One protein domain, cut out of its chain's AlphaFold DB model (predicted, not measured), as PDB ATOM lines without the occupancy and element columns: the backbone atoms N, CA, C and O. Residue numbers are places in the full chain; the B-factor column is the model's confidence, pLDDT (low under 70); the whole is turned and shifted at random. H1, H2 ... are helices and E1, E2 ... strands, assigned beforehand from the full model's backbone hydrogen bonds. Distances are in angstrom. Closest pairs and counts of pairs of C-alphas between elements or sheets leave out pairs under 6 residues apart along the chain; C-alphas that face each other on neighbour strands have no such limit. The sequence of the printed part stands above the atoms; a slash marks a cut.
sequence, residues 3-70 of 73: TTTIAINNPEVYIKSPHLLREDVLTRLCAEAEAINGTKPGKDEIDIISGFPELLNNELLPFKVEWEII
ATOM      1  N   THR A   3     122.165 135.247 167.549       96.00
ATOM      2  CA  THR A   3     120.798 135.003 167.994       96.00
ATOM      3  C   THR A   3     119.844 136.063 167.475       96.00
ATOM      4  O   THR A   3     120.049 137.250 167.716       96.00
ATOM      5  N   THR A   4     118.755 135.620 166.852       95.25
ATOM      6  CA  THR A   4     117.792 136.490 166.169       95.25
ATOM      7  C   THR A   4     116.380 136.213 166.649       95.25
ATOM      8  O   THR A   4     115.956 135.062 166.741       95.25
ATOM      9  N   THR A   5     115.622 137.274 166.921       94.94
ATOM     10  CA  THR A   5     114.182 137.164 167.173       94.94
ATOM     11  C   THR A   5     113.418 137.193 165.852       94.94
ATOM     12  O   THR A   5     113.487 138.165 165.094       94.94
ATOM     13  N   ILE A   6     112.641 136.144 165.602       93.25
ATOM     14  CA  ILE A   6     111.745 136.022 164.461       93.25
ATOM     15  C   ILE A   6     110.350 136.472 164.890       93.25
ATOM     16  O   ILE A   6     109.690 135.839 165.713       93.25
ATOM     17  N   ALA A   7     109.902 137.583 164.311       89.75
ATOM     18  CA  ALA A   7     108.521 138.034 164.416       89.75
ATOM     19  C   ALA A   7     107.688 137.415 163.287       89.75
ATOM     20  O   ALA A   7     108.118 137.416 162.131       89.75
ATOM     21  N   ILE A   8     106.502 136.912 163.624       84.62
ATOM     22  CA  ILE A   8     105.595 136.228 162.701       84.62
ATOM     23  C   ILE A   8     104.392 137.124 162.438       84.62
ATOM     24  O   ILE A   8     103.576 137.354 163.325       84.62
ATOM     25  N   ASN A   9     104.287 137.628 161.209       82.75
ATOM     26  CA  ASN A   9     103.196 138.526 160.825       82.75
ATOM     27  C   ASN A   9     101.944 137.766 160.358       82.75
ATOM     28  O   ASN A   9     100.845 138.283 160.505       82.75
ATOM     29  N   ASN A  10     102.101 136.547 159.822       85.44
ATOM     30  CA  ASN A  10     101.012 135.731 159.267       85.44
ATOM     31  C   ASN A  10     101.141 134.254 159.701       85.44
ATOM     32  O   ASN A  10     101.506 133.403 158.884       85.44
ATOM     33  N   PRO A  11     100.857 133.920 160.973       85.62
ATOM     34  CA  PRO A  11     101.068 132.570 161.504       85.62
ATOM     35  C   PRO A  11     100.233 131.497 160.786       85.62
ATOM     36  O   PRO A  11     100.709 130.379 160.595       85.62
ATOM     37  N   GLU A  12      99.031 131.833 160.303       87.62
ATOM     38  CA  GLU A  12      98.134 130.895 159.605       87.62
ATOM     39  C   GLU A  12      98.744 130.266 158.346       87.62
ATOM     40  O   GLU A  12      98.478 129.101 158.038       87.62
ATOM     41  N   VAL A  13      99.566 131.023 157.612       89.44
ATOM     42  CA  VAL A  13     100.230 130.534 156.395       89.44
ATOM     43  C   VAL A  13     101.234 129.444 156.753       89.44
ATOM     44  O   VAL A  13     101.288 128.406 156.096       89.44
ATOM     45  N   TYR A  14     101.978 129.649 157.836       89.31
ATOM     46  CA  TYR A  14     102.987 128.716 158.320       89.31
ATOM     47  C   TYR A  14     102.380 127.483 158.986       89.31
ATOM     48  O   TYR A  14     102.947 126.402 158.885       89.31
ATOM     49  N   ILE A  15     101.201 127.606 159.599       85.56
ATOM     50  CA  ILE A  15     100.463 126.449 160.121       85.56
ATOM     51  C   ILE A  15     100.035 125.521 158.975       85.56
ATOM     52  O   ILE A  15     100.184 124.306 159.074       85.56
ATOM     53  N   LYS A  16      99.536 126.082 157.863       87.88
ATOM     54  CA  LYS A  16      99.131 125.299 156.678       87.88
ATOM     55  C   LYS A  16     100.327 124.769 155.885       87.88
ATOM     56  O   LYS A  16     100.250 123.681 155.322       87.88
ATOM     57  N   SER A  17     101.420 125.530 155.861       88.19
ATOM     58  CA  SER A  17     102.630 125.228 155.095       88.19
ATOM     59  C   SER A  17     103.896 125.478 155.930       88.19
ATOM     60  O   SER A  17     104.595 126.469 155.706       88.19
ATOM     61  N   PRO A  18     104.253 124.569 156.860       83.38
ATOM     62  CA  PRO A  18     105.370 124.775 157.795       83.38
ATOM     63  C   PRO A  18     106.739 124.932 157.125       83.38
ATOM     64  O   PRO A  18     107.623 125.601 157.652       83.38
ATOM     65  N   HIS A  19     106.920 124.364 155.930       87.44
ATOM     66  CA  HIS A  19     108.149 124.529 155.150       87.44
ATOM     67  C   HIS A  19     108.413 125.997 154.769       87.44
ATOM     68  O   HIS A  19     109.569 126.412 154.729       87.44
ATOM     69  N   LEU A  20     107.360 126.802 154.564       90.75
ATOM     70  CA  LEU A  20     107.494 128.232 154.267       90.75
ATOM     71  C   LEU A  20     108.064 129.009 155.455       90.75
ATOM     72  O   LEU A  20     108.805 129.964 155.252       90.75
ATOM     73  N   LEU A  21     107.779 128.577 156.690       90.94
ATOM     74  CA  LEU A  21     108.357 129.204 157.879       90.94
ATOM     75  C   LEU A  21     109.874 129.072 157.864       90.94
ATOM     76  O   LEU A  21     110.588 130.039 158.111       90.94
ATOM     77  N   ARG A  22     110.371 127.869 157.558       90.94
ATOM     78  CA  ARG A  22     111.810 127.615 157.493       90.94
ATOM     79  C   ARG A  22     112.463 128.443 156.392       90.94
ATOM     80  O   ARG A  22     113.498 129.054 156.638       90.94
ATOM     81  N   GLU A  23     111.843 128.509 155.217       93.12
ATOM     82  CA  GLU A  23     112.325 129.321 154.095       93.12
ATOM     83  C   GLU A  23     112.413 130.817 154.432       93.12
ATOM     84  O   GLU A  23     113.424 131.461 154.127       93.12
ATOM     85  N   ASP A  24     111.394 131.368 155.091       92.88
ATOM     86  CA  ASP A  24     111.359 132.779 155.483       92.88
ATOM     87  C   ASP A  24     112.366 133.087 156.592       92.88
ATOM     88  O   ASP A  24     113.075 134.095 156.523       92.88
ATOM     89  N   VAL A  25     112.489 132.194 157.581       94.31
ATOM     90  CA  VAL A  25     113.507 132.305 158.633       94.31
ATOM     91  C   VAL A  25     114.896 132.314 158.011       94.31
ATOM     92  O   VAL A  25     115.635 133.265 158.237       94.31
ATOM     93  N   LEU A  26     115.236 131.334 157.168       95.31
ATOM     94  CA  LEU A  26     116.546 131.281 156.510       95.31
ATOM     95  C   LEU A  26     116.809 132.536 155.673       95.31
ATOM     96  O   LEU A  26     117.892 133.107 155.746       95.31
ATOM     97  N   THR A  27     115.808 133.022 154.933       95.50
ATOM     98  CA  THR A  27     115.927 134.266 154.153       95.50
ATOM     99  C   THR A  27     116.272 135.462 155.041       95.50
ATOM    100  O   THR A  27     117.132 136.272 154.683       95.50
ATOM    101  N   ARG A  28     115.629 135.566 156.209       95.31
ATOM    102  CA  ARG A  28     115.907 136.618 157.188       95.31
ATOM    103  C   ARG A  28     117.299 136.480 157.797       95.31
ATOM    104  O   ARG A  28     118.003 137.482 157.878       95.31
ATOM    105  N   LEU A  29     117.711 135.268 158.164       96.12
ATOM    106  CA  LEU A  29     119.042 135.013 158.717       96.12
ATOM    107  C   LEU A  29     120.153 135.326 157.707       96.12
ATOM    108  O   LEU A  29     121.141 135.946 158.079       96.12
ATOM    109  N   CYS A  30     119.970 135.015 156.419       95.94
ATOM    110  CA  CYS A  30     120.912 135.426 155.371       95.94
ATOM    111  C   CYS A  30     121.055 136.955 155.285       95.94
ATOM    112  O   CYS A  30     122.160 137.460 155.110       95.94
ATOM    113  N   ALA A  31     119.952 137.702 155.388       96.06
ATOM    114  CA  ALA A  31     119.993 139.167 155.366       96.06
ATOM    115  C   ALA A  31     120.652 139.745 156.631       96.06
ATOM    116  O   ALA A  31     121.374 140.737 156.570       96.06
ATOM    117  N   GLU A  32     120.437 139.112 157.784       95.50
ATOM    118  CA  GLU A  32     121.100 139.497 159.028       95.50
ATOM    119  C   GLU A  32     122.602 139.195 158.985       95.50
ATOM    120  O   GLU A  32     123.413 140.036 159.359       95.50
ATOM    121  N   ALA A  33     122.985 138.045 158.434       94.81
ATOM    122  CA  ALA A  33     124.374 137.702 158.166       94.81
ATOM    123  C   ALA A  33     125.049 138.708 157.223       94.81
ATOM    124  O   ALA A  33     126.184 139.103 157.477       94.81
ATOM    125  N   GLU A  34     124.349 139.166 156.181       95.56
ATOM    126  CA  GLU A  34     124.828 140.230 155.291       95.56
ATOM    127  C   GLU A  34     125.077 141.535 156.051       95.56
ATOM    128  O   GLU A  34     126.122 142.157 155.873       95.56
ATOM    129  N   ALA A  35     124.165 141.922 156.946       94.69
ATOM    130  CA  ALA A  35     124.328 143.116 157.769       94.69
ATOM    131  C   ALA A  35     125.504 143.008 158.757       94.69
ATOM    132  O   ALA A  35     126.145 144.015 159.057       94.69
ATOM    133  N   ILE A  36     125.797 141.803 159.258       92.00
ATOM    134  CA  ILE A  36     126.873 141.560 160.227       92.00
ATOM    135  C   ILE A  36     128.241 141.434 159.539       92.00
ATOM    136  O   ILE A  36     129.214 142.032 159.993       92.00
ATOM    137  N   ASN A  37     128.326 140.659 158.455       88.56
ATOM    138  CA  ASN A  37     129.589 140.282 157.811       88.56
ATOM    139  C   ASN A  37     129.866 141.033 156.502       88.56
ATOM    140  O   ASN A  37     130.921 140.845 155.898       88.56
ATOM    141  N   GLY A  38     128.929 141.855 156.026       90.69
ATOM    142  CA  GLY A  38     129.049 142.595 154.769       90.69
ATOM    143  C   GLY A  38     128.927 141.732 153.509       90.69
ATOM    144  O   GLY A  38     129.129 142.233 152.408       90.69
ATOM    145  N   THR A  39     128.629 140.436 153.639       90.38
ATOM    146  CA  THR A  39     128.383 139.515 152.520       90.38
ATOM    147  C   THR A  39     127.206 138.619 152.857       90.38
ATOM    148  O   THR A  39     127.119 138.105 153.971       90.38
ATOM    149  N   LYS A  40     126.304 138.428 151.893       93.44
ATOM    150  CA  LYS A  40     125.122 137.585 152.051       93.44
ATOM    151  C   LYS A  40     125.465 136.106 151.833       93.44
ATOM    152  O   LYS A  40     125.735 135.744 150.686       93.44
ATOM    153  N   PRO A  41     125.430 135.255 152.871       93.56
ATOM    154  CA  PRO A  41     125.586 133.817 152.692       93.56
ATOM    155  C   PRO A  41     124.356 133.211 152.004       93.56
ATOM    156  O   PRO A  41     123.243 133.755 152.065       93.56
ATOM    157  N   GLY A  42     124.546 132.055 151.375       94.19
ATOM    158  CA  GLY A  42     123.465 131.191 150.920       94.19
ATOM    159  C   GLY A  42     122.657 130.619 152.088       94.19
ATOM    160  O   GLY A  42     123.120 130.563 153.224       94.19
ATOM    161  N   LYS A  43     121.427 130.166 151.815       94.44
ATOM    162  CA  LYS A  43     120.585 129.502 152.833       94.44
ATOM    163  C   LYS A  43     121.202 128.197 153.340       94.44
ATOM    164  O   LYS A  43     120.938 127.795 154.463       94.44
ATOM    165  N   ASP A  44     121.994 127.544 152.499       94.12
ATOM    166  CA  ASP A  44     122.750 126.332 152.800       94.12
ATOM    167  C   ASP A  44     124.033 126.592 153.603       94.12
ATOM    168  O   ASP A  44     124.638 125.651 154.101       94.12
ATOM    169  N   GLU A  45     124.422 127.857 153.758       94.81
ATOM    170  CA  GLU A  45     125.510 128.301 154.635       94.81
ATOM    171  C   GLU A  45     124.989 128.783 156.000       94.81
ATOM    172  O   GLU A  45     125.774 129.224 156.835       94.81
ATOM    173  N   ILE A  46     123.675 128.717 156.241       95.88
ATOM    174  CA  ILE A  46     123.054 129.044 157.528       95.88
ATOM    175  C   ILE A  46     122.685 127.752 158.246       95.88
ATOM    176  O   ILE A  46     121.825 127.003 157.776       95.88
ATOM    177  N   ASP A  47     123.269 127.539 159.422       95.31
ATOM    178  CA  ASP A  47     122.872 126.452 160.312       95.31
ATOM    179  C   ASP A  47     122.042 126.984 161.487       95.31
ATOM    180  O   ASP A  47     122.436 127.939 162.160       95.31
ATOM    181  N   ILE A  48     120.869 126.385 161.718       95.06
ATOM    182  CA  ILE A  48     119.988 126.727 162.844       95.06
ATOM    183  C   ILE A  48     120.237 125.704 163.943       95.06
ATOM    184  O   ILE A  48     119.819 124.551 163.840       95.06
ATOM    185  N   ILE A  49     120.870 126.162 165.014       95.38
ATOM    186  CA  ILE A  49     121.340 125.330 166.119       95.38
ATOM    187  C   ILE A  49     120.185 125.018 167.070       95.38
ATOM    188  O   ILE A  49     120.016 123.881 167.511       95.38
ATOM    189  N   SER A  50     119.379 126.030 167.406       94.81
ATOM    190  CA  SER A  50     118.294 125.879 168.376       94.81
ATOM    191  C   SER A  50     117.206 126.949 168.233       94.81
ATOM    192  O   SER A  50     117.357 127.947 167.523       94.81
ATOM    193  N   GLY A  51     116.073 126.726 168.909       91.12
ATOM    194  CA  GLY A  51     115.003 127.720 169.048       91.12
ATOM    195  C   GLY A  51     114.042 127.832 167.862       91.12
ATOM    196  O   GLY A  51     113.159 128.691 167.869       91.12
ATOM    197  N   PHE A  52     114.169 126.961 166.857       90.12
ATOM    198  CA  PHE A  52     113.151 126.831 165.818       90.12
ATOM    199  C   PHE A  52     111.881 126.200 166.418       90.12
ATOM    200  O   PHE A  52     111.985 125.175 167.092       90.12
ATOM    201  N   PRO A  53     110.694 126.796 166.227       88.00
ATOM    202  CA  PRO A  53     109.499 126.388 166.940       88.00
ATOM    203  C   PRO A  53     108.920 125.106 166.348       88.00
ATOM    204  O   PRO A  53     108.900 124.906 165.131       88.00
ATOM    205  N   GLU A  54     108.351 124.290 167.223       80.50
ATOM    206  CA  GLU A  54     107.359 123.291 166.848       80.50
ATOM    207  C   GLU A  54     105.970 123.932 166.962       80.50
ATOM    208  O   GLU A  54     105.708 124.707 167.884       80.50
ATOM    209  N   LEU A  55     105.076 123.649 166.013       74.62
ATOM    210  CA  LEU A  55     103.703 124.153 166.068       74.62
ATOM    211  C   LEU A  55     102.970 123.498 167.249       74.62
ATOM    212  O   LEU A  55     102.600 122.327 167.181       74.62
ATOM    213  N   LEU A  56     102.735 124.252 168.324       67.50
ATOM    214  CA  LEU A  56     101.939 123.821 169.474       67.50
ATOM    215  C   LEU A  56     100.503 124.322 169.298       67.50
ATOM    216  O   LEU A  56     100.280 125.516 169.149       67.50
ATOM    217  N   ASN A  57      99.520 123.417 169.309       72.56
ATOM    218  CA  ASN A  57      98.087 123.749 169.221       72.56
ATOM    219  C   ASN A  57      97.680 124.631 168.019       72.56
ATOM    220  O   ASN A  57      96.747 125.423 168.132       72.56
ATOM    221  N   ASN A  58      98.346 124.496 166.865       73.94
ATOM    222  CA  ASN A  58      98.159 125.387 165.707       73.94
ATOM    223  C   ASN A  58      98.384 126.871 166.038       73.94
ATOM    224  O   ASN A  58      97.778 127.743 165.423       73.94
ATOM    225  N   GLU A  59      99.252 127.169 166.997       81.38
ATOM    226  CA  GLU A  59      99.682 128.523 167.298       81.38
ATOM    227  C   GLU A  59     101.170 128.658 166.984       81.38
ATOM    228  O   GLU A  59     101.978 127.765 167.255       81.38
ATOM    229  N   LEU A  60     101.532 129.783 166.370       84.44
ATOM    230  CA  LEU A  60     102.911 130.120 166.065       84.44
ATOM    231  C   LEU A  60     103.212 131.499 166.647       84.44
ATOM    232  O   LEU A  60     102.818 132.527 166.095       84.44
ATOM    233  N   LEU A  61     103.899 131.492 167.783       86.19
ATOM    234  CA  LEU A  61     104.338 132.691 168.487       86.19
ATOM    235  C   LEU A  61     105.684 133.182 167.940       86.19
ATOM    236  O   LEU A  61     106.425 132.390 167.357       86.19
ATOM    237  N   PRO A  62     106.043 134.462 168.144       89.25
ATOM    238  CA  PRO A  62     107.409 134.921 167.935       89.25
ATOM    239  C   PRO A  62     108.399 134.064 168.728       89.25
ATOM    240  O   PRO A  62     108.157 133.725 169.886       89.25
ATOM    241  N   PHE A  63     109.531 133.744 168.114       92.56
ATOM    242  CA  PHE A  63     110.541 132.868 168.699       92.56
ATOM    243  C   PHE A  63     111.937 133.417 168.456       92.56
ATOM    244  O   PHE A  63     112.152 134.312 167.635       92.56
ATOM    245  N   LYS A  64     112.900 132.886 169.199       95.38
ATOM    246  CA  LYS A  64     114.299 133.271 169.102       95.38
ATOM    247  C   LYS A  64     115.084 132.083 168.564       95.38
ATOM    248  O   LYS A  64     115.010 131.016 169.159       95.38
ATOM    249  N   VAL A  65     115.824 132.277 167.475       96.25
ATOM    250  CA  VAL A  65     116.699 131.249 166.899       96.25
ATOM    251  C   VAL A  65     118.151 131.543 167.208       96.25
ATOM    252  O   VAL A  65     118.602 132.686 167.104       96.25
ATOM    253  N   GLU A  66     118.875 130.494 167.560       97.50
ATOM    254  CA  GLU A  66     120.327 130.476 167.622       97.50
ATOM    255  C   GLU A  66     120.857 129.851 166.338       97.50
ATOM    256  O   GLU A  66     120.370 128.807 165.901       97.50
ATOM    257  N   TRP A  67     121.815 130.515 165.707       96.88
ATOM    258  CA  TRP A  67     122.286 130.134 164.382       96.88
ATOM    259  C   TRP A  67     123.736 130.548 164.156       96.88
ATOM    260  O   TRP A  67     124.306 131.370 164.884       96.88
ATOM    261  N   GLU A  68     124.347 129.983 163.126       96.31
ATOM    262  CA  GLU A  68     125.685 130.349 162.687       96.31
ATOM    263  C   GLU A  68     125.847 130.255 161.172       96.31
ATOM    264  O   GLU A  68     124.981 129.743 160.464       96.31
ATOM    265  N   ILE A  69     126.954 130.817 160.686       94.62
ATOM    266  CA  ILE A  69     127.326 130.769 159.275       94.62
ATOM    267  C   ILE A  69     128.406 129.710 159.144       94.62
ATOM    268  O   ILE A  69     129.481 129.851 159.733       94.62
ATOM    269  N   ILE A  70     128.114 128.672 158.375       92.06
ATOM    270  CA  ILE A  70     129.049 127.596 158.086       92.06
ATOM    271  C   ILE A  70     129.732 127.877 156.741       92.06
ATOM    272  O   ILE A  70     129.051 128.042 155.728       92.06
TER     273      ILE A  70
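This is residues 3 to 70 of the 73 residues of an uncharacterized protein of Adhaeribacter arboris (UniProt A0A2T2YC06). A three-stranded antiparallel sheet has one long helix, H2, running slantwise over one face, while the other face has no named helix. The short helix H1 makes a corner with the first turns of H2 at one end of the domain, and the long loop of residues 51 to 62 reaches toward that same end. The printed part has 68 residues, with two named helices and three named strands in the chain order E1, H1, H2, E2, E3; the sheet order is E1, E3, E2. The class is mixed, helices and strands, in two layers, H2 on one face of the sheet. The whole is compact, with a radius of gyration of the C-alphas of 12.1 A and a rod outline of 38 by 18 by 18 A.

E1, residues 3 to 6, begins at C-alpha 3 at (120.798, 135.003, 167.994) and is 9.8 A long. H1 spans residues 11 to 16, 8.9 A. H2, residues 18 to 37, runs 28.8 A from C-alpha 18 at (105.370, 124.775, 157.795). E2 spans residues 46 to 50, 12.3 A. E3, residues 63 to 69, runs 19.4 A and ends at C-alpha 69 at (127.326, 130.769, 159.275).

E3 is the inner strand of the sheet, which is only just strongly twisted, with C-alphas up to 4.2 A off its best plane. Its pairing is staggered: residues 63 to 66 pair with E1 and residues 66 to 69 with E2. E1 and E3 are antiparallel at 134 degrees; N 6 and O 63 are within hydrogen-bond range at 2.8 A. E2 and E3, a hairpin, are antiparallel at 135 degrees, with N 49 and O 66 at 2.8 A. E1, H1 H2, E2 form a split strand-helix-strand unit, two strands running the same way with E3 between them, and its crossover is right-handed. H2 is on the sheet at a height of 7.1 A. It lies over E3, and only just not over E2, on which 2 of its C-alphas fall. On the local plane it runs slantwise to E3 at 58 degrees, only just short of across. The closest C-alphas of H2 and E2 are those of Leu 26 and Ile 46, 7.0 A apart. H1 is not on the sheet. It only just touches H2, only at the corner, with 3 pairs of C-alphas within 8 A, through residues 20 to 21 of H2 alone; the closest C-alphas, of Tyr 14 and Leu 21, are 5.4 A apart. Every O i to N i+4 pair is within hydrogen-bond range in H1, and 15 of 16 in H2.

The C-alphas farthest apart, of Gly 38 and Asn 57, are 39.0 A apart. The printed part has no cut. The link from E2 to E3, 12 residues, is long. Mean pLDDT of the printed part is 90.6, and residue 56 is under 70.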